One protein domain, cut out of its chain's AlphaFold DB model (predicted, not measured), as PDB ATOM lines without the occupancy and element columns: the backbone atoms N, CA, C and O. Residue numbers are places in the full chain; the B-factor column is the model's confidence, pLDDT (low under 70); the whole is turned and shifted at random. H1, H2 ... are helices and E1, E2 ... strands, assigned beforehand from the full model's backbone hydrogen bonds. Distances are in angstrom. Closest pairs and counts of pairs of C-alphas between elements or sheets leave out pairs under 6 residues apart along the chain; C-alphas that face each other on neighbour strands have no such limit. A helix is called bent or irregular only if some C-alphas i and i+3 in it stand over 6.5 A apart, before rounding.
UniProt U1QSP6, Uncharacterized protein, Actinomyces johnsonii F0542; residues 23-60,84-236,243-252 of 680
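Overview. This is residues 23 to 60, 84 to 236 and 243 to 252 of the 680 residues of an uncharacterized protein of Actinomyces johnsonii F0542 (UniProt U1QSP6). One long helix, H4, runs through the core; its residues 131 to 141 cross one face of a small sheet, H2 crosses it, H8 packs beside it, and H5 packs on it slantwise. H7 lies at one end of the domain, E3 at the other. The 201 printed residues hold eight named helices and five named strands, in the order H1 H2 E1 H3 E2 E3 E4 H4 H5 H6 H7 H8 E5: class mixed, helices and strands. The sheet, E2 - E5 - E4, is antiparallel. The whole is compact, radius of gyration of the C-alphas 17.2 A, and spans 52 by 45 by 39 A.

Arrangement. H1, residues 23 to 36, touches H4, residues 131 to 152, closest at the C-alphas of Ile 32 and Ile 136, 6.4 A. H2, residues 39 to 52, is irregular, with C-alphas 40 and 43 7.9 A apart; it touches H4 about perpendicular at 87 degrees, with Cys 46 and Gly 144 the closest C-alphas, 4.3 A. E1, residues 58 to 60, pairs with no named strand. H3, residues 84 to 92, touches H2 at a shallow tilt of 31 degrees, opposite ways, closest at the C-alphas of Tyr 48 and Ile 89, 7.3 A. E2, residues 99 to 109, bends by 71 degrees at residue 106 and is antiparallel to E5, residues 228 to 236, with N 102 and O 233 2.8 A apart. E3, residues 117 to 120, pairs with no named strand. E4, residues 126 to 128, is antiparallel to E5, with N 234 and O 127 2.7 A apart. H4 is on this sheet at a height of 10.3 A, making two layers, a helix on one face of a sheet. H5, residues 163 to 175, touches H4, closest at the C-alphas of Ala 139 and Ile 168, 5.4 A. H6, residues 187 to 197, forms a helical hairpin with H5, closest at the C-alphas of Trp 163 and Leu 197, 6.0 A; they only just touch, with 3 pairs of C-alphas within 8 A. H7, residues 202 to 210, is close to but not clearly touching H4. H8, residues 216 to 225, touches H4 at a shallow tilt of 6 degrees, opposite ways, closest at the C-alphas of Leu 146 and Phe 218, 6.7 A. Helix packing is mostly crossed. Every O i to N i+4 pair is within hydrogen-bond range in H3 to H8, but 9 of 10 in H1 and 8 of 10 in H2.

Along the chain. H1 begins at C-alpha 23, (98.503, 100.370, -14.606). H4 is 31.5 A long, E5 26.2 A and E2 24.8 A. E5 ends at C-alpha 236, (83.056, 79.086, 0.702).

Size, cuts and confidence. Residues 61 to 83 and 237 to 242 are not printed; the C-alpha gaps are 15.1 A and 18.4 A. The link H5 to H6 is long. Model confidence is under 70 in 23 residues, among them 177 to 186.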
ATOM      1  N   THR A  23      99.649 100.407 -15.534       36.28
ATOM      2  CA  THR A  23      98.503 100.370 -14.606       36.28
ATOM      3  C   THR A  23      97.609  99.148 -14.818       36.28
ATOM      4  O   THR A  23      96.992  98.680 -13.866       36.28
ATOM      5  N   THR A  24      97.562  98.583 -16.027       53.12
ATOM      6  CA  THR A  24      96.891  97.301 -16.305       53.12
ATOM      7  C   THR A  24      97.676  96.105 -15.762       53.12
ATOM      8  O   THR A  24      97.067  95.189 -15.213       53.12
ATOM      9  N   PHE A  25      99.011  96.157 -15.823       48.16
ATOM     10  CA  PHE A  25      99.919  95.081 -15.395       48.16
ATOM     11  C   PHE A  25      99.873  94.836 -13.874       48.16
ATOM     12  O   PHE A  25      99.658  93.720 -13.403       48.16
ATOM     13  N   LEU A  26      99.951  95.911 -13.076       53.50
ATOM     14  CA  LEU A  26      99.866  95.815 -11.611       53.50
ATOM     15  C   LEU A  26      98.480  95.325 -11.137       53.50
ATOM     16  O   LEU A  26      98.366  94.654 -10.112       53.50
ATOM     17  N   ASN A  27      97.424  95.624 -11.898       71.50
ATOM     18  CA  ASN A  27      96.067  95.165 -11.606       71.50
ATOM     19  C   ASN A  27      95.876  93.669 -11.906       71.50
ATOM     20  O   ASN A  27      95.167  92.998 -11.158       71.50
ATOM     21  N   ALA A  28      96.520  93.137 -12.951       76.00
ATOM     22  CA  ALA A  28      96.433  91.721 -13.309       76.00
ATOM     23  C   ALA A  28      97.107  90.824 -12.261       76.00
ATOM     24  O   ALA A  28      96.472  89.898 -11.757       76.00
ATOM     25  N   ARG A  29      98.341  91.139 -11.845       85.81
ATOM     26  CA  ARG A  29      99.056  90.370 -10.805       85.81
ATOM     27  C   ARG A  29      98.334  90.368  -9.465       85.81
ATOM     28  O   ARG A  29      98.151  89.310  -8.867       85.81
ATOM     29  N   ASN A  30      97.846  91.530  -9.028       85.44
ATOM     30  CA  ASN A  30      97.040  91.623  -7.812       85.44
ATOM     31  C   ASN A  30      95.754  90.791  -7.917       85.44
ATOM     32  O   ASN A  30      95.367  90.143  -6.945       85.44
ATOM     33  N   ALA A  31      95.112  90.755  -9.092       85.44
ATOM     34  CA  ALA A  31      93.945  89.908  -9.317       85.44
ATOM     35  C   ALA A  31      94.304  88.411  -9.263       85.44
ATOM     36  O   ALA A  31      93.610  87.648  -8.590       85.44
ATOM     37  N   ILE A  32      95.412  87.991  -9.885       88.50
ATOM     38  CA  ILE A  32      95.904  86.603  -9.837       88.50
ATOM     39  C   ILE A  32      96.152  86.172  -8.388       88.50
ATOM     40  O   ILE A  32      95.614  85.152  -7.958       88.50
ATOM     41  N   ILE A  33      96.886  86.976  -7.615       87.88
ATOM     42  CA  ILE A  33      97.186  86.709  -6.200       87.88
ATOM     43  C   ILE A  33      95.899  86.684  -5.363       87.88
ATOM     44  O   ILE A  33      95.737  85.841  -4.483       87.88
ATOM     45  N   SER A  34      94.929  87.553  -5.665       87.31
ATOM     46  CA  SER A  34      93.651  87.576  -4.941       87.31
ATOM     47  C   SER A  34      92.814  86.302  -5.135       87.31
ATOM     48  O   SER A  34      92.074  85.917  -4.229       87.31
ATOM     49  N   VAL A  35      92.937  85.642  -6.294       87.25
ATOM     50  CA  VAL A  35      92.168  84.440  -6.658       87.25
ATOM     51  C   VAL A  35      92.917  83.153  -6.308       87.25
ATOM     52  O   VAL A  35      92.315  82.225  -5.767       87.25
ATOM     53  N   LEU A  36      94.213  83.079  -6.620       88.56
ATOM     54  CA  LEU A  36      95.025  81.866  -6.479       88.56
ATOM     55  C   LEU A  36      95.820  81.815  -5.167       88.56
ATOM     56  O   LEU A  36      96.236  80.732  -4.768       88.56
ATOM     57  N   GLY A  37      95.990  82.940  -4.469       84.50
ATOM     58  CA  GLY A  37      96.742  83.018  -3.218       84.50
ATOM     59  C   GLY A  37      98.185  83.485  -3.409       84.50
ATOM     60  O   GLY A  37      98.486  84.283  -4.290       84.50
ATOM     61  N   GLU A  38      99.075  83.027  -2.531       83.06
ATOM     62  CA  GLU A  38     100.449  83.528  -2.429       83.06
ATOM     63  C   GLU A  38     101.315  83.196  -3.653       83.06
ATOM     64  O   GLU A  38     101.320  82.067  -4.146       83.06
ATOM     65  N   GLU A  39     102.114  84.175  -4.088       81.62
ATOM     66  CA  GLU A  39     102.975  84.085  -5.276       81.62
ATOM     67  C   GLU A  39     103.972  82.914  -5.203       81.62
ATOM     68  O   GLU A  39     104.142  82.172  -6.169       81.62
ATOM     69  N   SER A  40     104.556  82.675  -4.026       79.81
ATOM     70  CA  SER A  40     105.529  81.601  -3.777       79.81
ATOM     71  C   SER A  40     104.959  80.187  -3.950       79.81
ATOM     72  O   SER A  40     105.720  79.234  -4.133       79.81
ATOM     73  N   ARG A  41     103.629  80.030  -3.903       84.25
ATOM     74  CA  ARG A  41     102.932  78.732  -3.945       84.25
ATOM     75  C   ARG A  41     102.018  78.568  -5.157       84.25
ATOM     76  O   ARG A  41     101.299  77.571  -5.249       84.25
ATOM     77  N   LEU A  42     102.072  79.488  -6.123       89.00
ATOM     78  CA  LEU A  42     101.222  79.449  -7.321       89.00
ATOM     79  C   LEU A  42     101.343  78.141  -8.105       89.00
ATOM     80  O   LEU A  42     100.354  77.661  -8.653       89.00
ATOM     81  N   TRP A  43     102.524  77.531  -8.140       89.38
ATOM     82  CA  TRP A  43     102.745  76.261  -8.822       89.38
ATOM     83  C   TRP A  43     101.960  75.094  -8.198       89.38
ATOM     84  O   TRP A  43     101.365  74.301  -8.932       89.38
ATOM     85  N   GLU A  44     101.895  75.014  -6.860       89.50
ATOM     86  CA  GLU A  44     101.108  74.005  -6.134       89.50
ATOM     87  C   GLU A  44      99.621  74.210  -6.421       89.50
ATOM     88  O   GLU A  44      98.896  73.251  -6.678       89.50
ATOM     89  N   VAL A  45      99.179  75.471  -6.450       91.06
ATOM     90  CA  VAL A  45      97.795  75.853  -6.760       91.06
ATOM     91  C   VAL A  45      97.440  75.532  -8.221       91.06
ATOM     92  O   VAL A  45      96.347  75.035  -8.501       91.06
ATOM     93  N   CYS A  46      98.359  75.738  -9.166       93.56
ATOM     94  CA  CYS A  46      98.169  75.355 -10.567       93.56
ATOM     95  C   CYS A  46      98.035  73.835 -10.723       93.56
ATOM     96  O   CYS A  46      97.138  73.358 -11.422       93.56
ATOM     97  N   LEU A  47      98.892  73.058 -10.050       92.38
ATOM     98  CA  LEU A  47      98.794  71.594 -10.023       92.38
ATOM     99  C   LEU A  47      97.501  71.116  -9.351       92.38
ATOM    100  O   LEU A  47      96.877  70.163  -9.827       92.38
ATOM    101  N   TYR A  48      97.068  71.803  -8.293       92.94
ATOM    102  CA  TYR A  48      95.797  71.557  -7.625       92.94
ATOM    103  C   TYR A  48      94.615  71.730  -8.587       92.94
ATOM    104  O   TYR A  48      93.850  70.786  -8.783       92.94
ATOM    105  N   TYR A  49      94.483  72.882  -9.255       93.56
ATOM    106  CA  TYR A  49      93.382  73.115 -10.200       93.56
ATOM    107  C   TYR A  49      93.467  72.229 -11.446       93.56
ATOM    108  O   TYR A  49      92.436  71.810 -11.981       93.56
ATOM    109  N   GLN A  50      94.676  71.882 -11.896       92.25
ATOM    110  CA  GLN A  50      94.868  70.896 -12.956       92.25
ATOM    111  C   GLN A  50      94.344  69.516 -12.543       92.25
ATOM    112  O   GLN A  50      93.666  68.867 -13.341       92.25
ATOM    113  N   THR A  51      94.621  69.079 -11.315       91.75
ATOM    114  CA  THR A  51      94.146  67.795 -10.781       91.75
ATOM    115  C   THR A  51      92.639  67.822 -10.553       91.75
ATOM    116  O   THR A  51      91.936  66.900 -10.961       91.75
ATOM    117  N   LEU A  52      92.114  68.927 -10.017       91.50
ATOM    118  CA  LEU A  52      90.680  69.146  -9.842       91.50
ATOM    119  C   LEU A  52      89.924  69.110 -11.181       91.50
ATOM    120  O   LEU A  52      88.821  68.571 -11.257       91.50
ATOM    121  N   SER A  53      90.536  69.612 -12.258       87.38
ATOM    122  CA  SER A  53      89.987  69.537 -13.620       87.38
ATOM    123  C   SER A  53      89.928  68.108 -14.178       87.38
ATOM    124  O   SER A  53      89.271  67.884 -15.188       87.38
ATOM    125  N   GLY A  54      90.581  67.131 -13.540       81.88
ATOM    126  CA  GLY A  54      90.489  65.712 -13.897       81.88
ATOM    127  C   GLY A  54      89.144  65.058 -13.556       81.88
ATOM    128  O   GLY A  54      88.884  63.947 -14.010       81.88
ATOM    129  N   ARG A  55      88.274  65.734 -12.783       82.81
ATOM    130  CA  ARG A  55      86.905  65.285 -12.437       82.81
ATOM    131  C   ARG A  55      86.811  63.886 -11.810       82.81
ATOM    132  O   ARG A  55      85.774  63.214 -11.877       82.81
ATOM    133  N   GLU A  56      87.865  63.423 -11.141       84.75
ATOM    134  CA  GLU A  56      87.836  62.147 -10.410       84.75
ATOM    135  C   GLU A  56      86.755  62.152  -9.313       84.75
ATOM    136  O   GLU A  56      86.090  61.137  -9.110       84.75
ATOM    137  N   TRP A  57      86.477  63.330  -8.748       89.56
ATOM    138  CA  TRP A  57      85.443  63.617  -7.749       89.56
ATOM    139  C   TRP A  57      83.994  63.625  -8.273       89.56
ATOM    140  O   TRP A  57      83.057  63.638  -7.478       89.56
ATOM    141  N   THR A  58      83.760  63.645  -9.589       88.00
ATOM    142  CA  THR A  58      82.396  63.644 -10.147       88.00
ATOM    143  C   THR A  58      81.853  62.217 -10.210       88.00
ATOM    144  O   THR A  58      82.453  61.358 -10.862       88.00
ATOM    145  N   ARG A  59      80.715  61.940  -9.564       85.56
ATOM    146  CA  ARG A  59      80.075  60.611  -9.591       85.56
ATOM    147  C   ARG A  59      79.178  60.420 -10.807       85.56
ATOM    148  O   ARG A  59      79.213  59.362 -11.426       85.56
ATOM    149  N   SER A  60      78.384  61.432 -11.147       83.38
ATOM    150  CA  SER A  60      77.517  61.412 -12.323       83.38
ATOM    151  C   SER A  60      77.357  62.815 -12.903       83.38
ATOM    152  O   SER A  60      77.377  63.804 -12.167       83.38
ATOM    153  N   ASN A  84      84.246  64.464  -0.293       91.25
ATOM    154  CA  ASN A  84      85.323  63.732   0.373       91.25
ATOM    155  C   ASN A  84      86.513  63.569  -0.583       91.25
ATOM    156  O   ASN A  84      87.653  63.835  -0.204       91.25
ATOM    157  N   ALA A  85      86.247  63.246  -1.853       91.62
ATOM    158  CA  ALA A  85      87.279  63.223  -2.889       91.62
ATOM    159  C   ALA A  85      87.904  64.615  -3.122       91.62
ATOM    160  O   ALA A  85      89.118  64.730  -3.271       91.62
ATOM    161  N   ILE A  86      87.103  65.687  -3.115       92.06
ATOM    162  CA  ILE A  86      87.618  67.062  -3.255       92.06
ATOM    163  C   ILE A  86      88.497  67.453  -2.066       92.06
ATOM    164  O   ILE A  86      89.577  68.011  -2.268       92.06
ATOM    165  N   ASN A  87      88.053  67.178  -0.841       90.75
ATOM    166  CA  ASN A  87      88.802  67.492   0.371       90.75
ATOM    167  C   ASN A  87      90.107  66.687   0.437       90.75
ATOM    168  O   ASN A  87      91.121  67.248   0.834       90.75
ATOM    169  N   GLN A  88      90.128  65.447  -0.067       90.88
ATOM    170  CA  GLN A  88      91.366  64.678  -0.228       90.88
ATOM    171  C   GLN A  88      92.351  65.367  -1.185       90.88
ATOM    172  O   GLN A  88      93.518  65.542  -0.846       90.88
ATOM    173  N   ILE A  89      91.880  65.846  -2.344       91.50
ATOM    174  CA  ILE A  89      92.728  66.617  -3.272       91.50
ATOM    175  C   ILE A  89      93.220  67.907  -2.588       91.50
ATOM    176  O   ILE A  89      94.384  68.278  -2.717       91.50
ATOM    177  N   ARG A  90      92.366  68.606  -1.829       90.12
ATOM    178  CA  ARG A  90      92.769  69.816  -1.084       90.12
ATOM    179  C   ARG A  90      93.824  69.521  -0.017       90.12
ATOM    180  O   ARG A  90      94.740  70.327   0.140       90.12
ATOM    181  N   TYR A  91      93.708  68.389   0.670       89.56
ATOM    182  CA  TYR A  91      94.682  67.899   1.643       89.56
ATOM    183  C   TYR A  91      96.039  67.610   0.984       89.56
ATOM    184  O   TYR A  91      97.070  68.071   1.474       89.56
ATOM    185  N   ASP A  92      96.047  66.926  -0.165       89.62
ATOM    186  CA  ASP A  92      97.278  66.542  -0.870       89.62
ATOM    187  C   ASP A  92      98.092  67.751  -1.362       89.62
ATOM    188  O   ASP A  92      99.325  67.696  -1.402       89.62
ATOM    189  N   TYR A  93      97.404  68.849  -1.690       88.44
ATOM    190  CA  TYR A  93      97.996  70.103  -2.167       88.44
ATOM    191  C   TYR A  93      98.018  71.227  -1.111       88.44
ATOM    192  O   TYR A  93      98.262  72.378  -1.475       88.44
ATOM    193  N   ASN A  94      97.763  70.926   0.172       86.94
ATOM    194  CA  ASN A  94      97.781  71.877   1.302       86.94
ATOM    195  C   ASN A  94      97.021  73.195   1.014       86.94
ATOM    196  O   ASN A  94      97.561  74.291   1.188       86.94
ATOM    197  N   GLN A  95      95.793  73.098   0.497       87.19
ATOM    198  CA  GLN A  95      95.017  74.259   0.049       87.19
ATOM    199  C   GLN A  95      94.264  74.937   1.203       87.19
ATOM    200  O   GLN A  95      93.284  74.402   1.726       87.19
ATOM    201  N   THR A  96      94.664  76.162   1.548       84.62
ATOM    202  CA  THR A  96      94.094  76.965   2.653       84.62
ATOM    203  C   THR A  96      93.120  78.055   2.194       84.62
ATOM    204  O   THR A  96      92.580  78.803   3.013       84.62
ATOM    205  N   SER A  97      92.862  78.148   0.885       82.19
ATOM    206  CA  SER A  97      92.046  79.206   0.286       82.19
ATOM    207  C   SER A  97      90.652  79.304   0.923       82.19
ATOM    208  O   SER A  97      89.957  78.300   1.098       82.19
ATOM    209  N   LYS A  98      90.219  80.536   1.237       83.19
ATOM    210  CA  LYS A  98      88.877  80.821   1.791       83.19
ATOM    211  C   LYS A  98      87.759  80.560   0.783       83.19
ATOM    212  O   LYS A  98      86.641  80.232   1.170       83.19
ATOM    213  N   ARG A  99      88.068  80.742  -0.503       87.25
ATOM    214  CA  ARG A  99      87.190  80.422  -1.626       87.25
ATOM    215  C   ARG A  99      87.698  79.185  -2.344       87.25
ATOM    216  O   ARG A  99      88.904  79.017  -2.545       87.25
ATOM    217  N   PHE A 100      86.761  78.344  -2.735       90.50
ATOM    218  CA  PHE A 100      86.985  77.166  -3.550       90.50
ATOM    219  C   PHE A 100      86.267  77.342  -4.884       90.50
ATOM    220  O   PHE A 100      85.108  77.757  -4.913       90.50
ATOM    221  N   PHE A 101      86.961  77.025  -5.978       93.19
ATOM    222  CA  PHE A 101      86.415  77.113  -7.325       93.19
ATOM    223  C   PHE A 101      86.293  75.721  -7.946       93.19
ATOM    224  O   PHE A 101      87.291  75.080  -8.275       93.19
ATOM    225  N   LEU A 102      85.061  75.250  -8.122       92.81
ATOM    226  CA  LEU A 102      84.762  73.937  -8.682       92.81
ATOM    227  C   LEU A 102      84.504  74.032 -10.195       92.81
ATOM    228  O   LEU A 102      83.624  74.796 -10.594       92.81
ATOM    229  N   PRO A 103      85.189  73.257 -11.056       91.56
ATOM    230  CA  PRO A 103      84.912  73.271 -12.489       91.56
ATOM    231  C   PRO A 103      83.564  72.600 -12.795       91.56
ATOM    232  O   PRO A 103      83.405  71.394 -12.624       91.56
ATOM    233  N   LEU A 104      82.600  73.376 -13.298       88.38
ATOM    234  CA  LEU A 104      81.243  72.920 -13.622       88.38
ATOM    235  C   LEU A 104      81.133  72.392 -15.050       88.38
ATOM    236  O   LEU A 104      80.722  71.258 -15.277       88.38
ATOM    237  N   GLN A 105      81.523  73.186 -16.048       84.81
ATOM    238  CA  GLN A 105      81.367  72.810 -17.455       84.81
ATOM    239  C   GLN A 105      82.581  73.225 -18.278       84.81
ATOM    240  O   GLN A 105      82.877  74.406 -18.416       84.81
ATOM    241  N   GLU A 106      83.257  72.240 -18.867       79.31
ATOM    242  CA  GLU A 106      84.357  72.460 -19.812       79.31
ATOM    243  C   GLU A 106      83.853  72.687 -21.239       79.31
ATOM    244  O   GLU A 106      82.766  72.228 -21.611       79.31
ATOM    245  N   ARG A 107      84.717  73.287 -22.066       74.62
ATOM    246  CA  ARG A 107      84.491  73.559 -23.494       74.62
ATOM    247  C   ARG A 107      83.285  74.470 -23.755       74.62
ATOM    248  O   ARG A 107      82.588  74.320 -24.758       74.62
ATOM    249  N   LEU A 108      83.030  75.398 -22.841       76.88
ATOM    250  CA  LEU A 108      82.027  76.433 -23.021       76.88
ATOM    251  C   LEU A 108      82.582  77.502 -23.966       76.88
ATOM    252  O   LEU A 108      83.692  77.980 -23.764       76.88
ATOM    253  N   ILE A 109      81.817  77.890 -24.983       73.19
ATOM    254  CA  ILE A 109      82.228  78.948 -25.916       73.19
ATOM    255  C   ILE A 109      82.343  80.269 -25.143       73.19
ATOM    256  O   ILE A 109      81.437  80.614 -24.379       73.19
ATOM    257  N   ARG A 110      83.431  81.018 -25.353       70.88
ATOM    258  CA  ARG A 110      83.633  82.347 -24.753       70.88
ATOM    259  C   ARG A 110      82.598  83.346 -25.287       70.88
ATOM    260  O   ARG A 110      82.772  83.935 -26.349       70.88
ATOM    261  N   ARG A 111      81.488  83.510 -24.564       68.50
ATOM    262  CA  ARG A 111      80.416  84.487 -24.824       68.50
ATOM    263  C   ARG A 111      79.856  85.002 -23.496       68.50
ATOM    264  O   ARG A 111      79.946  84.280 -22.500       68.50
ATOM    265  N   PRO A 112      79.244  86.202 -23.469       64.88
ATOM    266  CA  PRO A 112      78.562  86.690 -22.278       64.88
ATOM    267  C   PRO A 112      77.510  85.674 -21.821       64.88
ATOM    268  O   PRO A 112      76.576  85.361 -22.564       64.88
ATOM    269  N   LEU A 113      77.673  85.149 -20.607       67.62
ATOM    270  CA  LEU A 113      76.703  84.266 -19.967       67.62
ATOM    271  C   LEU A 113      75.535  85.102 -19.437       67.62
ATOM    272  O   LEU A 113      75.462  85.427 -18.255       67.62
ATOM    273  N   LEU A 114      74.632  85.495 -20.331       60.56
ATOM    274  CA  LEU A 114      73.388  86.149 -19.940       60.56
ATOM    275  C   LEU A 114      72.465  85.095 -19.303       60.56
ATOM    276  O   LEU A 114      72.115  84.111 -19.952       60.56
ATOM    277  N   ASN A 115      72.068  85.312 -18.046       70.25
ATOM    278  CA  ASN A 115      71.100  84.494 -17.297       70.25
ATOM    279  C   ASN A 115      71.552  83.052 -16.983       70.25
ATOM    280  O   ASN A 115      70.761  82.115 -17.107       70.25
ATOM    281  N   ALA A 116      72.817  82.857 -16.596       83.75
ATOM    282  CA  ALA A 116      73.255  81.591 -16.011       83.75
ATOM    283  C   ALA A 116      73.035  81.595 -14.490       83.75
ATOM    284  O   ALA A 116      73.380  82.561 -13.811       83.75
ATOM    285  N   GLU A 117      72.488  80.508 -13.962       87.81
ATOM    286  CA  GLU A 117      72.202  80.328 -12.540       87.81
ATOM    287  C   GLU A 117      72.818  79.018 -12.056       87.81
ATOM    288  O   GLU A 117      72.836  78.023 -12.782       87.81
ATOM    289  N   VAL A 118      73.325  79.019 -10.824       91.00
ATOM    290  CA  VAL A 118      73.837  77.821 -10.157       91.00
ATOM    291  C   VAL A 118      73.166  77.687  -8.809       91.00
ATOM    292  O   VAL A 118      73.016  78.665  -8.083       91.00
ATOM    293  N   TRP A 119      72.786  76.463  -8.480       90.50
ATOM    294  CA  TRP A 119      72.297  76.091  -7.164       90.50
ATOM    295  C   TRP A 119      72.787  74.696  -6.807       90.50
ATOM    296  O   TRP A 119      73.261  73.935  -7.651       90.50
ATOM    297  N   ASN A 120      72.646  74.356  -5.542       89.69
ATOM    298  CA  ASN A 120      72.981  73.068  -4.970       89.69
ATOM    299  C   ASN A 120      71.755  72.440  -4.302       89.69
ATOM    300  O   ASN A 120      70.734  73.095  -4.080       89.69
ATOM    301  N   SER A 121      71.842  71.141  -4.027       83.94
ATOM    302  CA  SER A 121      70.795  70.422  -3.297       83.94
ATOM    303  C   SER A 121      70.896  70.644  -1.786       83.94
ATOM    304  O   SER A 121      69.887  70.624  -1.082       83.94
ATOM    305  N   GLN A 122      72.110  70.890  -1.293       83.19
ATOM    306  CA  GLN A 122      72.378  71.294   0.082       83.19
ATOM    307  C   GLN A 122      72.176  72.807   0.274       83.19
ATOM    308  O   GLN A 122      72.103  73.567  -0.678       83.19
ATOM    309  N   SER A 123      72.086  73.275   1.519       74.69
ATOM    310  CA  SER A 123      71.778  74.681   1.835       74.69
ATOM    311  C   SER A 123      73.009  75.589   1.978       74.69
ATOM    312  O   SER A 123      72.942  76.587   2.696       74.69
ATOM    313  N   HIS A 124      74.154  75.241   1.382       82.94
ATOM    314  CA  HIS A 124      75.351  76.092   1.437       82.94
ATOM    315  C   HIS A 124      75.412  77.056   0.247       82.94
ATOM    316  O   HIS A 124      74.825  76.807  -0.800       82.94
ATOM    317  N   HIS A 125      76.110  78.178   0.401       86.00
ATOM    318  CA  HIS A 125      76.142  79.221  -0.620       86.00
ATOM    319  C   HIS A 125      77.044  78.831  -1.805       86.00
ATOM    320  O   HIS A 125      78.238  78.580  -1.626       86.00
ATOM    321  N   VAL A 126      76.474  78.820  -3.012       89.00
ATOM    322  CA  VAL A 126      77.180  78.561  -4.275       89.00
ATOM    323  C   VAL A 126      76.840  79.665  -5.263       89.00
ATOM    324  O   VAL A 126      75.673  79.981  -5.478       89.00
ATOM    325  N   THR A 127      77.861  80.242  -5.887       91.19
ATOM    326  CA  THR A 127      77.706  81.274  -6.924       91.19
ATOM    327  C   THR A 127      78.549  80.945  -8.140       91.19
ATOM    328  O   THR A 127      79.523  80.207  -8.043       91.19
ATOM    329  N   LEU A 128      78.217  81.512  -9.296       91.38
ATOM    330  CA  LEU A 128      79.111  81.457 -10.449       91.38
ATOM    331  C   LEU A 128      80.363  82.300 -10.201       91.38
ATOM    332  O   LEU A 128      80.266  83.416  -9.688       91.38
ATOM    333  N   ALA A 129      81.521  81.770 -10.593       89.44
ATOM    334  CA  ALA A 129      82.753  82.545 -10.623       89.44
ATOM    335  C   ALA A 129      82.613  83.715 -11.609       89.44
ATOM    336  O   ALA A 129      81.970  83.599 -12.659       89.44
ATOM    337  N   GLN A 130      83.224  84.845 -11.275       87.94
ATOM    338  CA  GLN A 130      83.230  86.048 -12.103       87.94
ATOM    339  C   GLN A 130      84.063  85.819 -13.377       87.94
ATOM    340  O   GLN A 130      84.877  84.900 -13.444       87.94
ATOM    341  N   SER A 131      83.868  86.634 -14.421       84.38
ATOM    342  CA  SER A 131      84.556  86.420 -15.712       84.38
ATOM    343  C   SER A 131      86.078  86.364 -15.555       84.38
ATOM    344  O   SER A 131      86.691  85.405 -16.009       84.38
ATOM    345  N   TYR A 132      86.672  87.327 -14.841       85.69
ATOM    346  CA  TYR A 132      88.122  87.349 -14.623       85.69
ATOM    347  C   TYR A 132      88.603  86.189 -13.734       85.69
ATOM    348  O   TYR A 132      89.691  85.673 -13.962       85.69
ATOM    349  N   GLU A 133      87.800  85.736 -12.755       89.88
ATOM    350  CA  GLU A 133      88.124  84.555 -11.940       89.88
ATOM    351  C   GLU A 133      88.196  83.309 -12.835       89.88
ATOM    352  O   GLU A 133      89.156  82.546 -12.756       89.88
ATOM    353  N   ASN A 134      87.229  83.131 -13.746       89.81
ATOM    354  CA  ASN A 134      87.262  82.039 -14.721       89.81
ATOM    355  C   ASN A 134      88.498  82.126 -15.629       89.81
ATOM    356  O   ASN A 134      89.120  81.097 -15.889       89.81
ATOM    357  N   ASP A 135      88.868  83.313 -16.111       88.50
ATOM    358  CA  ASP A 135      90.047  83.486 -16.967       88.50
ATOM    359  C   ASP A 135      91.340  83.091 -16.238       88.50
ATOM    360  O   ASP A 135      92.117  82.285 -16.761       88.50
ATOM    361  N   ILE A 136      91.520  83.557 -14.996       92.12
ATOM    362  CA  ILE A 136      92.674  83.220 -14.144       92.12
ATOM    363  C   ILE A 136      92.729  81.714 -13.875       92.12
ATOM    364  O   ILE A 136      93.782  81.096 -14.022       92.12
ATOM    365  N   LEU A 137      91.598  81.098 -13.521       93.25
ATOM    366  CA  LEU A 137      91.535  79.665 -13.229       93.25
ATOM    367  C   LEU A 137      91.835  78.815 -14.466       93.25
ATOM    368  O   LEU A 137      92.557  77.826 -14.368       93.25
ATOM    369  N   ASN A 138      91.328  79.189 -15.643       92.12
ATOM    370  CA  ASN A 138      91.643  78.458 -16.869       92.12
ATOM    371  C   ASN A 138      93.124  78.594 -17.262       92.12
ATOM    372  O   ASN A 138      93.717  77.610 -17.712       92.12
ATOM    373  N   ALA A 139      93.726  79.773 -17.070       92.88
ATOM    374  CA  ALA A 139      95.163  79.965 -17.244       92.88
ATOM    375  C   ALA A 139      95.960  79.097 -16.256       92.88
ATOM    376  O   ALA A 139      96.840  78.350 -16.676       92.88
ATOM    377  N   ALA A 140      95.578  79.079 -14.974       93.88
ATOM    378  CA  ALA A 140      96.205  78.245 -13.948       93.88
ATOM    379  C   ALA A 140      96.105  76.740 -14.255       93.88
ATOM    380  O   ALA A 140      97.081  76.008 -14.097       93.88
ATOM    381  N   VAL A 141      94.956  76.263 -14.752       93.50
ATOM    382  CA  VAL A 141      94.786  74.866 -15.192       93.50
ATOM    383  C   VAL A 141      95.733  74.533 -16.345       93.50
ATOM    384  O   VAL A 141      96.331  73.455 -16.358       93.50
ATOM    385  N   LEU A 142      95.875  75.432 -17.321       92.38
ATOM    386  CA  LEU A 142      96.760  75.235 -18.467       92.38
ATOM    387  C   LEU A 142      98.240  75.233 -18.049       92.38
ATOM    388  O   LEU A 142      98.976  74.325 -18.441       92.38
ATOM    389  N   THR A 143      98.652  76.174 -17.200       93.75
ATOM    390  CA  THR A 143     100.002  76.220 -16.617       93.75
ATOM    391  C   THR A 143     100.277  74.979 -15.763       93.75
ATOM    392  O   THR A 143     101.317  74.342 -15.905       93.75
ATOM    393  N   GLY A 144      99.309  74.532 -14.959       93.56
ATOM    394  CA  GLY A 144      99.411  73.299 -14.177       93.56
ATOM    395  C   GLY A 144      99.587  72.047 -15.039       93.56
ATOM    396  O   GLY A 144     100.334  71.142 -14.664       93.56
ATOM    397  N   ARG A 145      98.967  71.989 -16.229       91.06
ATOM    398  CA  ARG A 145      99.199  70.893 -17.193       91.06
ATOM    399  C   ARG A 145     100.635  70.885 -17.701       91.06
ATOM    400  O   ARG A 145     101.208  69.805 -17.817       91.06
ATOM    401  N   LEU A 146     101.204  72.059 -17.977       91.38
ATOM    402  CA  LEU A 146     102.604  72.191 -18.382       91.38
ATOM    403  C   LEU A 146     103.546  71.729 -17.263       91.38
ATOM    404  O   LEU A 146     104.373  70.853 -17.497       91.38
ATOM    405  N   ILE A 147     103.358  72.234 -16.037       91.25
ATOM    406  CA  ILE A 147     104.166  71.854 -14.865       91.25
ATOM    407  C   ILE A 147     104.101  70.341 -14.637       91.25
ATOM    408  O   ILE A 147     105.132  69.681 -14.523       91.25
ATOM    409  N   ARG A 148     102.895  69.757 -14.628       90.81
ATOM    410  CA  ARG A 148     102.726  68.309 -14.449       90.81
ATOM    411  C   ARG A 148     103.417  67.516 -15.552       90.81
ATOM    412  O   ARG A 148     104.030  66.494 -15.250       90.81
ATOM    413  N   ALA A 149     103.324  67.959 -16.805       88.44
ATOM    414  CA  ALA A 149     103.988  67.294 -17.921       88.44
ATOM    415  C   ALA A 149     105.517  67.323 -17.773       88.44
ATOM    416  O   ALA A 149     106.156  66.302 -18.013       88.44
ATOM    417  N   LEU A 150     106.100  68.442 -17.333       88.75
ATOM    418  CA  LEU A 150     107.540  68.560 -17.080       88.75
ATOM    419  C   LEU A 150     107.986  67.651 -15.921       88.75
ATOM    420  O   LEU A 150     108.899  66.840 -16.085       88.75
ATOM    421  N   LEU A 151     107.276  67.698 -14.789       88.56
ATOM    422  CA  LEU A 151     107.585  66.892 -13.603       88.56
ATOM    423  C   LEU A 151     107.452  65.385 -13.854       88.56
ATOM    424  O   LEU A 151     108.322  64.615 -13.459       88.56
ATOM    425  N   THR A 152     106.391  64.954 -14.544       88.19
ATOM    426  CA  THR A 152     106.155  63.524 -14.845       88.19
ATOM    427  C   THR A 152     107.269  62.936 -15.718       88.19
ATOM    428  O   THR A 152     107.529  61.738 -15.668       88.19
ATOM    429  N   ASN A 153     107.948  63.780 -16.499       85.62
ATOM    430  CA  ASN A 153     109.055  63.391 -17.366       85.62
ATOM    431  C   ASN A 153     110.442  63.673 -16.754       85.62
ATOM    432  O   ASN A 153     111.442  63.643 -17.470       85.62
ATOM    433  N   ASN A 154     110.521  63.912 -15.438       83.62
ATOM    434  CA  ASN A 154     111.771  64.153 -14.707       83.62
ATOM    435  C   ASN A 154     112.612  65.311 -15.285       83.62
ATOM    436  O   ASN A 154     113.842  65.210 -15.360       83.62
ATOM    437  N   VAL A 155     111.955  66.385 -15.733       82.94
ATOM    438  CA  VAL A 155     112.613  67.667 -16.028       82.94
ATOM    439  C   VAL A 155     112.747  68.430 -14.713       82.94
ATOM    440  O   VAL A 155     111.770  68.542 -13.967       82.94
ATOM    441  N   GLN A 156     113.954  68.898 -14.393       78.94
ATOM    442  CA  GLN A 156     114.183  69.624 -13.147       78.94
ATOM    443  C   GLN A 156     113.596  71.033 -13.263       78.94
ATOM    444  O   GLN A 156     113.802  71.726 -14.253       78.94
ATOM    445  N   LEU A 157     112.822  71.441 -12.258       78.81
ATOM    446  CA  LEU A 157     112.336  72.810 -12.129       78.81
ATOM    447  C   LEU A 157     113.147  73.486 -11.029       78.81
ATOM    448  O   LEU A 157     113.285  72.924  -9.939       78.81
ATOM    449  N   ASP A 158     113.661  74.679 -11.314       69.25
ATOM    450  CA  ASP A 158     114.393  75.477 -10.336       69.25
ATOM    451  C   ASP A 158     113.551  75.777  -9.087       69.25
ATOM    452  O   ASP A 158     112.315  75.763  -9.089       69.25
ATOM    453  N   THR A 159     114.243  76.099  -7.992       63.94
ATOM    454  CA  THR A 159     113.611  76.534  -6.736       63.94
ATOM    455  C   THR A 159     112.852  77.853  -6.889       63.94
ATOM    456  O   THR A 159     111.905  78.094  -6.143       63.94
ATOM    457  N   ASN A 160     113.226  78.684  -7.867       70.19
ATOM    458  CA  ASN A 160     112.565  79.949  -8.145       70.19
ATOM    459  C   ASN A 160     111.494  79.788  -9.237       70.19
ATOM    460  O   ASN A 160     111.797  79.705 -10.424       70.19
ATOM    461  N   GLN A 161     110.227  79.745  -8.828       78.44
ATOM    462  CA  GLN A 161     109.101  79.431  -9.715       78.44
ATOM    463  C   GLN A 161     108.303  80.670 -10.153       78.44
ATOM    464  O   GLN A 161     107.128  80.564 -10.497       78.44
ATOM    465  N   LEU A 162     108.950  81.843 -10.175       81.38
ATOM    466  CA  LEU A 162     108.349  83.115 -10.616       81.38
ATOM    467  C   LEU A 162     107.780  83.052 -12.041       81.38
ATOM    468  O   LEU A 162     106.742  83.652 -12.313       81.38
ATOM    469  N   TRP A 163     108.381  82.237 -12.912       87.19
ATOM    470  CA  TRP A 163     107.919  82.020 -14.285       87.19
ATOM    471  C   TRP A 163     106.459  81.539 -14.384       87.19
ATOM    472  O   TRP A 163     105.797  81.731 -15.407       87.19
ATOM    473  N   VAL A 164     105.927  80.915 -13.324       90.81
ATOM    474  CA  VAL A 164     104.531  80.456 -13.266       90.81
ATOM    475  C   VAL A 164     103.569  81.640 -13.323       90.81
ATOM    476  O   VAL A 164     102.565  81.572 -14.038       90.81
ATOM    477  N   LEU A 165     103.881  82.728 -12.611       90.31
ATOM    478  CA  LEU A 165     103.086  83.954 -12.642       90.31
ATOM    479  C   LEU A 165     103.150  84.601 -14.029       90.31
ATOM    480  O   LEU A 165     102.103  84.906 -14.598       90.31
ATOM    481  N   ASP A 166     104.353  84.721 -14.595       89.62
ATOM    482  CA  ASP A 166     104.570  85.306 -15.926       89.62
ATOM    483  C   ASP A 166     103.829  84.513 -17.019       89.62
ATOM    484  O   ASP A 166     103.240  85.082 -17.939       89.62
ATOM    485  N   THR A 167     103.771  83.184 -16.882       90.56
ATOM    486  CA  THR A 167     103.027  82.314 -17.806       90.56
ATOM    487  C   THR A 167     101.517  82.528 -17.707       90.56
ATOM    488  O   THR A 167     100.838  82.583 -18.734       90.56
ATOM    489  N   ILE A 168     100.967  82.649 -16.492       91.88
ATOM    490  CA  ILE A 168      99.537  82.945 -16.296       91.88
ATOM    491  C   ILE A 168      99.197  84.314 -16.889       91.88
ATOM    492  O   ILE A 168      98.202  84.438 -17.601       91.88
ATOM    493  N   GLU A 169     100.029  85.320 -16.625       90.25
ATOM    494  CA  GLU A 169      99.864  86.685 -17.124       90.25
ATOM    495  C   GLU A 169      99.839  86.724 -18.657       90.25
ATOM    496  O   GLU A 169      98.878  87.224 -19.243       90.25
ATOM    497  N   TRP A 170     100.803  86.072 -19.313       89.50
ATOM    498  CA  TRP A 170     100.834  85.949 -20.771       89.50
ATOM    499  C   TRP A 170      99.566  85.284 -21.343       89.50
ATOM    500  O   TRP A 170      98.990  85.760 -22.328       89.50
ATOM    501  N   ILE A 171      99.071  84.210 -20.713       89.12
ATOM    502  CA  ILE A 171      97.829  83.552 -21.149       89.12
ATOM    503  C   ILE A 171      96.625  84.499 -20.997       89.12
ATOM    504  O   ILE A 171      95.764  84.543 -21.882       89.12
ATOM    505  N   LEU A 172      96.549  85.274 -19.914       88.31
ATOM    506  CA  LEU A 172      95.464  86.233 -19.687       88.31
ATOM    507  C   LEU A 172      95.459  87.354 -20.728       88.31
ATOM    508  O   LEU A 172      94.413  87.625 -21.318       88.31
ATOM    509  N   GLU A 173      96.619  87.941 -21.023       84.69
ATOM    510  CA  GLU A 173      96.752  88.955 -22.076       84.69
ATOM    511  C   GLU A 173      96.278  88.414 -23.429       84.69
ATOM    512  O   GLU A 173      95.470  89.039 -24.119       84.69
ATOM    513  N   SER A 174      96.684  87.187 -23.768       77.38
ATOM    514  CA  SER A 174      96.312  86.553 -25.035       77.38
ATOM    515  C   SER A 174      94.819  86.214 -25.162       77.38
ATOM    516  O   SER A 174      94.311  86.036 -26.272       77.38
ATOM    517  N   THR A 175      94.107  86.086 -24.038       74.88
ATOM    518  CA  THR A 175      92.683  85.712 -23.996       74.88
ATOM    519  C   THR A 175      91.753  86.909 -23.792       74.88
ATOM    520  O   THR A 175      90.537  86.761 -23.922       74.88
ATOM    521  N   ALA A 176      92.295  88.110 -23.569       70.88
ATOM    522  CA  ALA A 176      91.521  89.344 -23.440       70.88
ATOM    523  C   ALA A 176      90.951  89.862 -24.783       70.88
ATOM    524  O   ALA A 176      89.938  90.563 -24.795       70.88
ATOM    525  N   HIS A 177      91.552  89.500 -25.927       61.78
ATOM    526  CA  HIS A 177      91.249  90.085 -27.249       61.78
ATOM    527  C   HIS A 177      90.383  89.219 -28.194       61.78
ATOM    528  O   HIS A 177      90.320  89.470 -29.395       61.78
ATOM    529  N   VAL A 178      89.620  88.252 -27.665       56.66
ATOM    530  CA  VAL A 178      88.886  87.193 -28.413       56.66
ATOM    531  C   VAL A 178      87.893  87.685 -29.495       56.66
ATOM    532  O   VAL A 178      87.504  86.911 -30.365       56.66
ATOM    533  N   ASN A 179      87.497  88.964 -29.500       48.75
ATOM    534  CA  ASN A 179      86.563  89.524 -30.493       48.75
ATOM    535  C   ASN A 179      87.230  90.109 -31.749       48.75
ATOM    536  O   ASN A 179      86.521  90.504 -32.678       48.75
ATOM    537  N   GLN A 180      88.559  90.203 -31.792       44.28
ATOM    538  CA  GLN A 180      89.259  90.615 -33.002       44.28
ATOM    539  C   GLN A 180      89.571  89.376 -33.834       44.28
ATOM    540  O   GLN A 180      89.908  88.318 -33.314       44.28
ATOM    541  N   GLN A 181      89.386  89.502 -35.143       42.91
ATOM    542  CA  GLN A 181      89.619  88.480 -36.159       42.91
ATOM    543  C   GLN A 181      91.135  88.229 -36.303       42.91
ATOM    544  O   GLN A 181      91.712  88.409 -37.371       42.91
ATOM    545  N   GLU A 182      91.805  87.916 -35.196       46.09
ATOM    546  CA  GLU A 182      93.243  87.733 -35.137       46.09
ATOM    547  C   GLU A 182      93.615  86.408 -35.789       46.09
ATOM    548  O   GLU A 182      93.013  85.354 -35.558       46.09
ATOM    549  N   VAL A 183      94.632  86.493 -36.642       48.50
ATOM    550  CA  VAL A 183      95.335  85.349 -37.207       48.50
ATOM    551  C   VAL A 183      95.733  84.454 -36.039       48.50
ATOM    552  O   VAL A 183      96.429  84.910 -35.135       48.50
ATOM    553  N   ALA A 184      95.273  83.200 -36.041       56.00
ATOM    554  CA  ALA A 184      95.662  82.230 -35.027       56.00
ATOM    555  C   ALA A 184      97.188  82.270 -34.867       56.00
ATOM    556  O   ALA A 184      97.908  82.030 -35.838       56.00
ATOM    557  N   GLU A 185      97.669  82.615 -33.666       63.25
ATOM    558  CA  GLU A 185      99.101  82.612 -33.374       63.25
ATOM    559  C   GLU A 185      99.683  81.277 -33.826       63.25
ATOM    560  O   GLU A 185      99.206  80.196 -33.446       63.25
ATOM    561  N   THR A 186     100.686  81.358 -34.699       68.44
ATOM    562  CA  THR A 186     101.309  80.162 -35.247       68.44
ATOM    563  C   THR A 186     101.934  79.372 -34.104       68.44
ATOM    564  O   THR A 186     102.425  79.939 -33.125       68.44
ATOM    565  N   ALA A 187     101.958  78.043 -34.221       74.00
ATOM    566  CA  ALA A 187     102.600  77.190 -33.221       74.00
ATOM    567  C   ALA A 187     104.064  77.604 -32.949       74.00
ATOM    568  O   ALA A 187     104.567  77.399 -31.850       74.00
ATOM    569  N   ILE A 188     104.719  78.226 -33.935       78.25
ATOM    570  CA  ILE A 188     106.074  78.779 -33.842       78.25
ATOM    571  C   ILE A 188     106.128  79.958 -32.858       78.25
ATOM    572  O   ILE A 188     107.006  79.980 -32.002       78.25
ATOM    573  N   ALA A 189     105.181  80.899 -32.932       81.25
ATOM    574  CA  ALA A 189     105.128  82.045 -32.023       81.25
ATOM    575  C   ALA A 189     104.889  81.611 -30.567       81.25
ATOM    576  O   ALA A 189     105.546  82.107 -29.655       81.25
ATOM    577  N   VAL A 190     104.008  80.625 -30.359       83.06
ATOM    578  CA  VAL A 190     103.751  80.053 -29.027       83.06
ATOM    579  C   VAL A 190     104.999  79.369 -28.464       83.06
ATOM    580  O   VAL A 190     105.326  79.556 -27.296       83.06
ATOM    581  N   LYS A 191     105.728  78.605 -29.289       84.31
ATOM    582  CA  LYS A 191     106.999  77.988 -28.878       84.31
ATOM    583  C   LYS A 191     108.043  79.036 -28.500       84.31
ATOM    584  O   LYS A 191     108.647  78.900 -27.447       84.31
ATOM    585  N   ALA A 192     108.212  80.085 -29.306       85.19
ATOM    586  CA  ALA A 192     109.149  81.167 -29.001       85.19
ATOM    587  C   ALA A 192     108.840  81.824 -27.646       85.19
ATOM    588  O   ALA A 192     109.741  82.012 -26.839       85.19
ATOM    589  N   LYS A 193     107.556  82.070 -27.346       87.69
ATOM    590  CA  LYS A 193     107.145  82.590 -26.035       87.69
ATOM    591  C   LYS A 193     107.423  81.632 -24.881       87.69
ATOM    592  O   LYS A 193     107.825  82.081 -23.817       87.69
ATOM    593  N   LEU A 194     107.255  80.325 -25.076       85.69
ATOM    594  CA  LEU A 194     107.617  79.339 -24.052       85.69
ATOM    595  C   LEU A 194     109.121  79.314 -23.761       85.69
ATOM    596  O   LEU A 194     109.485  79.123 -22.607       85.69
ATOM    597  N   VAL A 195     109.972  79.518 -24.773       86.38
ATOM    598  CA  VAL A 195     111.429  79.649 -24.581       86.38
ATOM    599  C   VAL A 195     111.754  80.870 -23.722       86.38
ATOM    600  O   VAL A 195     112.606  80.779 -22.853       86.38
ATOM    601  N   GLU A 196     111.068  81.994 -23.949       86.88
ATOM    602  CA  GLU A 196     111.270  83.226 -23.172       86.88
ATOM    603  C   GLU A 196     110.763  83.123 -21.724       86.88
ATOM    604  O   GLU A 196     111.307  83.781 -20.844       86.88
ATOM    605  N   LEU A 197     109.692  82.356 -21.488       86.81
ATOM    606  CA  LEU A 197     109.028  82.279 -20.184       86.81
ATOM    607  C   LEU A 197     109.623  81.215 -19.260       86.81
ATOM    608  O   LEU A 197     109.633  81.408 -18.049       86.81
ATOM    609  N   LEU A 198     110.043  80.067 -19.794       85.56
ATOM    610  CA  LEU A 198     110.572  78.981 -18.968       85.56
ATOM    611  C   LEU A 198     111.968  79.326 -18.425       85.56
ATOM    612  O   LEU A 198     112.710  80.045 -19.089       85.56
ATOM    613  N   PRO A 199     112.358  78.784 -17.254       84.56
ATOM    614  CA  PRO A 199     113.707  78.979 -16.731       84.56
ATOM    615  C   PRO A 199     114.782  78.498 -17.711       84.56
ATOM    616  O   PRO A 199     114.568  77.541 -18.468       84.56
ATOM    617  N   ASP A 200     115.948  79.142 -17.656       80.38
ATOM    618  CA  ASP A 200     117.080  78.856 -18.535       80.38
ATOM    619  C   ASP A 200     117.421  77.357 -18.534       80.38
ATOM    620  O   ASP A 200     117.599  76.726 -17.493       80.38
ATOM    621  N   GLY A 201     117.500  76.762 -19.726       79.38
ATOM    622  CA  GLY A 201     117.829  75.346 -19.908       79.38
ATOM    623  C   GLY A 201     116.665  74.361 -19.732       79.38
ATOM    624  O   GLY A 201     116.762  73.251 -20.250       79.38
ATOM    625  N   VAL A 202     115.534  74.741 -19.118       84.00
ATOM    626  CA  VAL A 202     114.367  73.841 -18.946       84.00
ATOM    627  C   VAL A 202     113.729  73.494 -20.290       84.00
ATOM    628  O   VAL A 202     113.376  72.338 -20.541       84.00
ATOM    629  N   TYR A 203     113.587  74.484 -21.178       84.75
ATOM    630  CA  TYR A 203     113.048  74.255 -22.519       84.75
ATOM    631  C   TYR A 203     113.958  73.325 -23.333       84.75
ATOM    632  O   TYR A 203     113.473  72.372 -23.947       84.75
ATOM    633  N   ASP A 204     115.271  73.563 -23.291       84.69
ATOM    634  CA  ASP A 204     116.262  72.765 -24.015       84.69
ATOM    635  C   ASP A 204     116.358  71.339 -23.462       84.69
ATOM    636  O   ASP A 204     116.421  70.382 -24.233       84.69
ATOM    637  N   GLU A 205     116.290  71.168 -22.139       85.12
ATOM    638  CA  GLU A 205     116.254  69.858 -21.488       85.12
ATOM    639  C   GLU A 205     114.995  69.074 -21.880       85.12
ATOM    640  O   GLU A 205     115.082  67.896 -22.243       85.12
ATOM    641  N   ALA A 206     113.824  69.720 -21.856       83.69
ATOM    642  CA  ALA A 206     112.571  69.105 -22.281       83.69
ATOM    643  C   ALA A 206     112.615  68.716 -23.768       83.69
ATOM    644  O   ALA A 206     112.208  67.610 -24.131       83.69
ATOM    645  N   LEU A 207     113.157  69.585 -24.626       85.38
ATOM    646  CA  LEU A 207     113.318  69.314 -26.052       85.38
ATOM    647  C   LEU A 207     114.298  68.157 -26.302       85.38
ATOM    648  O   LEU A 207     114.008  67.279 -27.113       85.38
ATOM    649  N   TYR A 208     115.419  68.120 -25.579       85.31
ATOM    650  CA  TYR A 208     116.424  67.060 -25.669       85.31
ATOM    651  C   TYR A 208     115.870  65.700 -25.224       85.31
ATOM    652  O   TYR A 208     116.068  64.699 -25.913       85.31
ATOM    653  N   LYS A 209     115.149  65.650 -24.096       83.81
ATOM    654  CA  LYS A 209     114.610  64.399 -23.533       83.81
ATOM    655  C   LYS A 209     113.365  63.887 -24.260       83.81
ATOM    656  O   LYS A 209     113.186  62.676 -24.367       83.81
ATOM    657  N   LEU A 210     112.480  64.780 -24.709       84.31
ATOM    658  CA  LEU A 210     111.102  64.435 -25.106       84.31
ATOM    659  C   LEU A 210     110.781  64.782 -26.569       84.31
ATOM    660  O   LEU A 210     109.763  64.337 -27.105       84.31
ATOM    661  N   GLY A 211     111.660  65.535 -27.234       83.38
ATOM    662  CA  GLY A 211     111.532  65.928 -28.632       83.38
ATOM    663  C   GLY A 211     110.525  67.054 -28.891       83.38
ATOM    664  O   GLY A 211     109.723  67.448 -28.047       83.38
ATOM    665  N   ASP A 212     110.521  67.552 -30.129       75.81
ATOM    666  CA  ASP A 212     109.776  68.756 -30.541       75.81
ATOM    667  C   ASP A 212     108.235  68.638 -30.448       75.81
ATOM    668  O   ASP A 212     107.507  69.635 -30.406       75.81
ATOM    669  N   LYS A 213     107.717  67.403 -30.393       81.50
ATOM    670  CA  LYS A 213     106.277  67.116 -30.263       81.50
ATOM    671  C   LYS A 213     105.769  67.206 -28.820       81.50
ATOM    672  O   LYS A 213     104.557  67.189 -28.614       81.50
ATOM    673  N   PHE A 214     106.659  67.328 -27.833       84.88
ATOM    674  CA  PHE A 214     106.289  67.383 -26.418       84.88
ATOM    675  C   PHE A 214     105.350  68.553 -26.090       84.88
ATOM    676  O   PHE A 214     104.349  68.368 -25.406       84.88
ATOM    677  N   PHE A 215     105.612  69.742 -26.643       83.69
ATOM    678  CA  PHE A 215     104.794  70.936 -26.393       83.69
ATOM    679  C   PHE A 215     103.497  70.984 -27.214       83.69
ATOM    680  O   PHE A 215     102.636  71.829 -26.966       83.69
ATOM    681  N   THR A 216     103.308  70.084 -28.183       81.56
ATOM    682  CA  THR A 216     102.127  70.086 -29.060       81.56
ATOM    683  C   THR A 216     100.792  70.043 -28.293       81.56
ATOM    684  O   THR A 216      99.921  70.855 -28.614       81.56
ATOM    685  N   PRO A 217     100.594  69.196 -27.261       81.44
ATOM    686  CA  PRO A 217      99.351  69.173 -26.484       81.44
ATOM    687  C   PRO A 217      99.084  70.474 -25.714       81.44
ATOM    688  O   PRO A 217      97.926  70.887 -25.582       81.44
ATOM    689  N   PHE A 218     100.140  71.138 -25.229       85.44
ATOM    690  CA  PHE A 218     100.032  72.439 -24.567       85.44
ATOM    691  C   PHE A 218      99.590  73.514 -25.561       85.44
ATOM    692  O   PHE A 218      98.577  74.168 -25.328       85.44
ATOM    693  N   ILE A 219     100.276  73.628 -26.704       84.19
ATOM    694  CA  ILE A 219      99.960  74.606 -27.759       84.19
ATOM    695  C   ILE A 219      98.509  74.440 -28.228       84.19
ATOM    696  O   ILE A 219      97.781  75.415 -28.387       84.19
ATOM    697  N   GLN A 220      98.056  73.197 -28.391       78.81
ATOM    698  CA  GLN A 220      96.675  72.908 -28.771       78.81
ATOM    699  C   GLN A 220      95.675  73.307 -27.684       78.81
ATOM    700  O   GLN A 220      94.629  73.873 -27.993       78.81
ATOM    701  N   SER A 221      95.988  73.041 -26.414       81.12
ATOM    702  CA  SER A 221      95.140  73.450 -25.288       81.12
ATOM    703  C   SER A 221      95.078  74.975 -25.148       81.12
ATOM    704  O   SER A 221      94.008  75.511 -24.881       81.12
ATOM    705  N   TYR A 222      96.191  75.668 -25.392       85.31
ATOM    706  CA  TYR A 222      96.275  77.127 -25.442       85.31
ATOM    707  C   TYR A 222      95.412  77.713 -26.568       85.31
ATOM    708  O   TYR A 222      94.564  78.568 -26.326       85.31
ATOM    709  N   GLN A 223      95.539  77.192 -27.791       79.75
ATOM    710  CA  GLN A 223      94.703  77.615 -28.923       79.75
ATOM    711  C   GLN A 223      93.214  77.359 -28.661       79.75
ATOM    712  O   GLN A 223      92.366  78.183 -28.997       79.75
ATOM    713  N   MET A 224      92.884  76.235 -28.019       75.94
ATOM    714  CA  MET A 224      91.517  75.935 -27.602       75.94
ATOM    715  C   MET A 224      90.997  76.900 -26.551       75.94
ATOM    716  O   MET A 224      89.822  77.263 -26.612       75.94
ATOM    717  N   LEU A 225      91.852  77.316 -25.616       81.19
ATOM    718  CA  LEU A 225      91.482  78.231 -24.549       81.19
ATOM    719  C   LEU A 225      91.029  79.592 -25.092       81.19
ATOM    720  O   LEU A 225      90.165  80.221 -24.485       81.19
ATOM    721  N   LYS A 226      91.539  80.025 -26.252       77.19
ATOM    722  CA  LYS A 226      91.086  81.256 -26.926       77.19
ATOM    723  C   LYS A 226      89.635  81.182 -27.416       77.19
ATOM    724  O   LYS A 226      88.981  82.209 -27.532       77.19
ATOM    725  N   VAL A 227      89.112  79.983 -27.677       72.62
ATOM    726  CA  VAL A 227      87.747  79.780 -28.202       72.62
ATOM    727  C   VAL A 227      86.791  79.318 -27.105       72.62
ATOM    728  O   VAL A 227      85.649  79.774 -27.018       72.62
ATOM    729  N   ASN A 228      87.265  78.413 -26.254       76.88
ATOM    730  CA  ASN A 228      86.475  77.755 -25.234       76.88
ATOM    731  C   ASN A 228      87.132  77.879 -23.861       76.88
ATOM    732  O   ASN A 228      88.348  77.839 -23.747       76.88
ATOM    733  N   TYR A 229      86.330  77.924 -22.808       80.62
ATOM    734  CA  TYR A 229      86.806  77.958 -21.431       80.62
ATOM    735  C   TYR A 229      86.001  77.005 -20.542       80.62
ATOM    736  O   TYR A 229      84.991  76.426 -20.958       80.62
ATOM    737  N   THR A 230      86.494  76.795 -19.328       87.62
ATOM    738  CA  THR A 230      85.800  76.058 -18.271       87.62
ATOM    739  C   THR A 230      85.118  77.048 -17.346       87.62
ATOM    740  O   THR A 230      85.763  77.981 -16.871       87.62
ATOM    741  N   LEU A 231      83.827  76.845 -17.098       90.44
ATOM    742  CA  LEU A 231      83.059  77.632 -16.141       90.44
ATOM    743  C   LEU A 231      83.208  77.042 -14.737       90.44
ATOM    744  O   LEU A 231      83.029  75.833 -14.568       90.44
ATOM    745  N   PHE A 232      83.478  77.888 -13.746       92.38
ATOM    746  CA  PHE A 232      83.654  77.499 -12.349       92.38
ATOM    747  C   PHE A 232      82.508  77.998 -11.452       92.38
ATOM    748  O   PHE A 232      81.945  79.073 -11.670       92.38
ATOM    749  N   ALA A 233      82.181  77.223 -10.418       92.88
ATOM    750  CA  ALA A 233      81.378  77.657  -9.278       92.88
ATOM    751  C   ALA A 233      82.294  78.083  -8.133       92.88
ATOM    752  O   ALA A 233      83.204  77.347  -7.770       92.88
ATOM    753  N   ALA A 234      82.024  79.242  -7.547       92.19
ATOM    754  CA  ALA A 234      82.659  79.735  -6.340       92.19
ATOM    755  C   ALA A 234      81.853  79.315  -5.102       92.19
ATOM    756  O   ALA A 234      80.636  79.518  -5.033       92.19
ATOM    757  N   MET A 235      82.553  78.752  -4.123       90.88
ATOM    758  CA  MET A 235      82.005  78.234  -2.871       90.88
ATOM    759  C   MET A 235      82.880  78.688  -1.704       90.88
ATOM    760  O   MET A 235      84.074  78.955  -1.873       90.88
ATOM    761  N   GLU A 236      82.300  78.769  -0.510       87.44
ATOM    762  CA  GLU A 236      83.056  79.086   0.702       87.44
ATOM    763  C   GLU A 236      83.658  77.823   1.330       87.44
ATOM    764  O   GLU A 236      83.048  76.750   1.346       87.44
ATOM    765  N   GLU A 243      94.805  70.286  10.003       73.69
ATOM    766  CA  GLU A 243      96.145  69.795   9.663       73.69
ATOM    767  C   GLU A 243      96.143  69.117   8.285       73.69
ATOM    768  O   GLU A 243      95.285  68.286   7.976       73.69
ATOM    769  N   ALA A 244      97.105  69.499   7.444       69.81
ATOM    770  CA  ALA A 244      97.326  68.903   6.129       69.81
ATOM    771  C   ALA A 244      98.628  68.096   6.104       69.81
ATOM    772  O   ALA A 244      99.321  67.960   7.109       69.81
ATOM    773  N   ARG A 245      99.011  67.593   4.927       66.19
ATOM    774  CA  ARG A 245     100.235  66.802   4.759       66.19
ATOM    775  C   ARG A 245     101.510  67.551   5.178       66.19
ATOM    776  O   ARG A 245     102.501  66.902   5.505       66.19
ATOM    777  N   ARG A 246     101.515  68.889   5.110       66.88
ATOM    778  CA  ARG A 246     102.654  69.730   5.534       66.88
ATOM    779  C   ARG A 246     102.286  70.833   6.520       66.88
ATOM    780  O   ARG A 246     103.016  71.040   7.477       66.88
ATOM    781  N   GLU A 247     101.202  71.556   6.258       74.50
ATOM    782  CA  GLU A 247     100.810  72.728   7.048       74.50
ATOM    783  C   GLU A 247      99.333  72.612   7.421       74.50
ATOM    784  O   GLU A 247      98.970  71.893   8.347       74.50
ATOM    785  N   PHE A 248      98.463  73.260   6.652       74.88
ATOM    786  CA  PHE A 248      97.037  73.262   6.895       74.88
ATOM    787  C   PHE A 248      96.259  73.197   5.581       74.88
ATOM    788  O   PHE A 248      96.785  73.514   4.514       74.88
ATOM    789  N   TYR A 249      94.992  72.797   5.655       83.06
ATOM    790  CA  TYR A 249      94.041  72.910   4.557       83.06
ATOM    791  C   TYR A 249      92.660  73.301   5.085       83.06
ATOM    792  O   TYR A 249      92.325  73.059   6.243       83.06
ATOM    793  N   SER A 250      91.854  73.921   4.231       84.44
ATOM    794  CA  SER A 250      90.486  74.324   4.572       84.44
ATOM    795  C   SER A 250      89.501  73.424   3.836       84.44
ATOM    796  O   SER A 250      89.513  73.399   2.602       84.44
ATOM    797  N   GLU A 251      88.646  72.708   4.569       86.19
ATOM    798  CA  GLU A 251      87.570  71.892   3.990       86.19
ATOM    799  C   GLU A 251      86.530  72.755   3.271       86.19
ATOM    800  O   GLU A 251      86.246  73.887   3.673       86.19
ATOM    801  N   VAL A 252      85.931  72.216   2.212       87.25
ATOM    802  CA  VAL A 252      84.800  72.855   1.526       87.25
ATOM    803  C   VAL A 252      83.546  72.765   2.408       87.25
ATOM    804  O   VAL A 252      83.365  71.789   3.127       87.25
TER     805      VAL A 252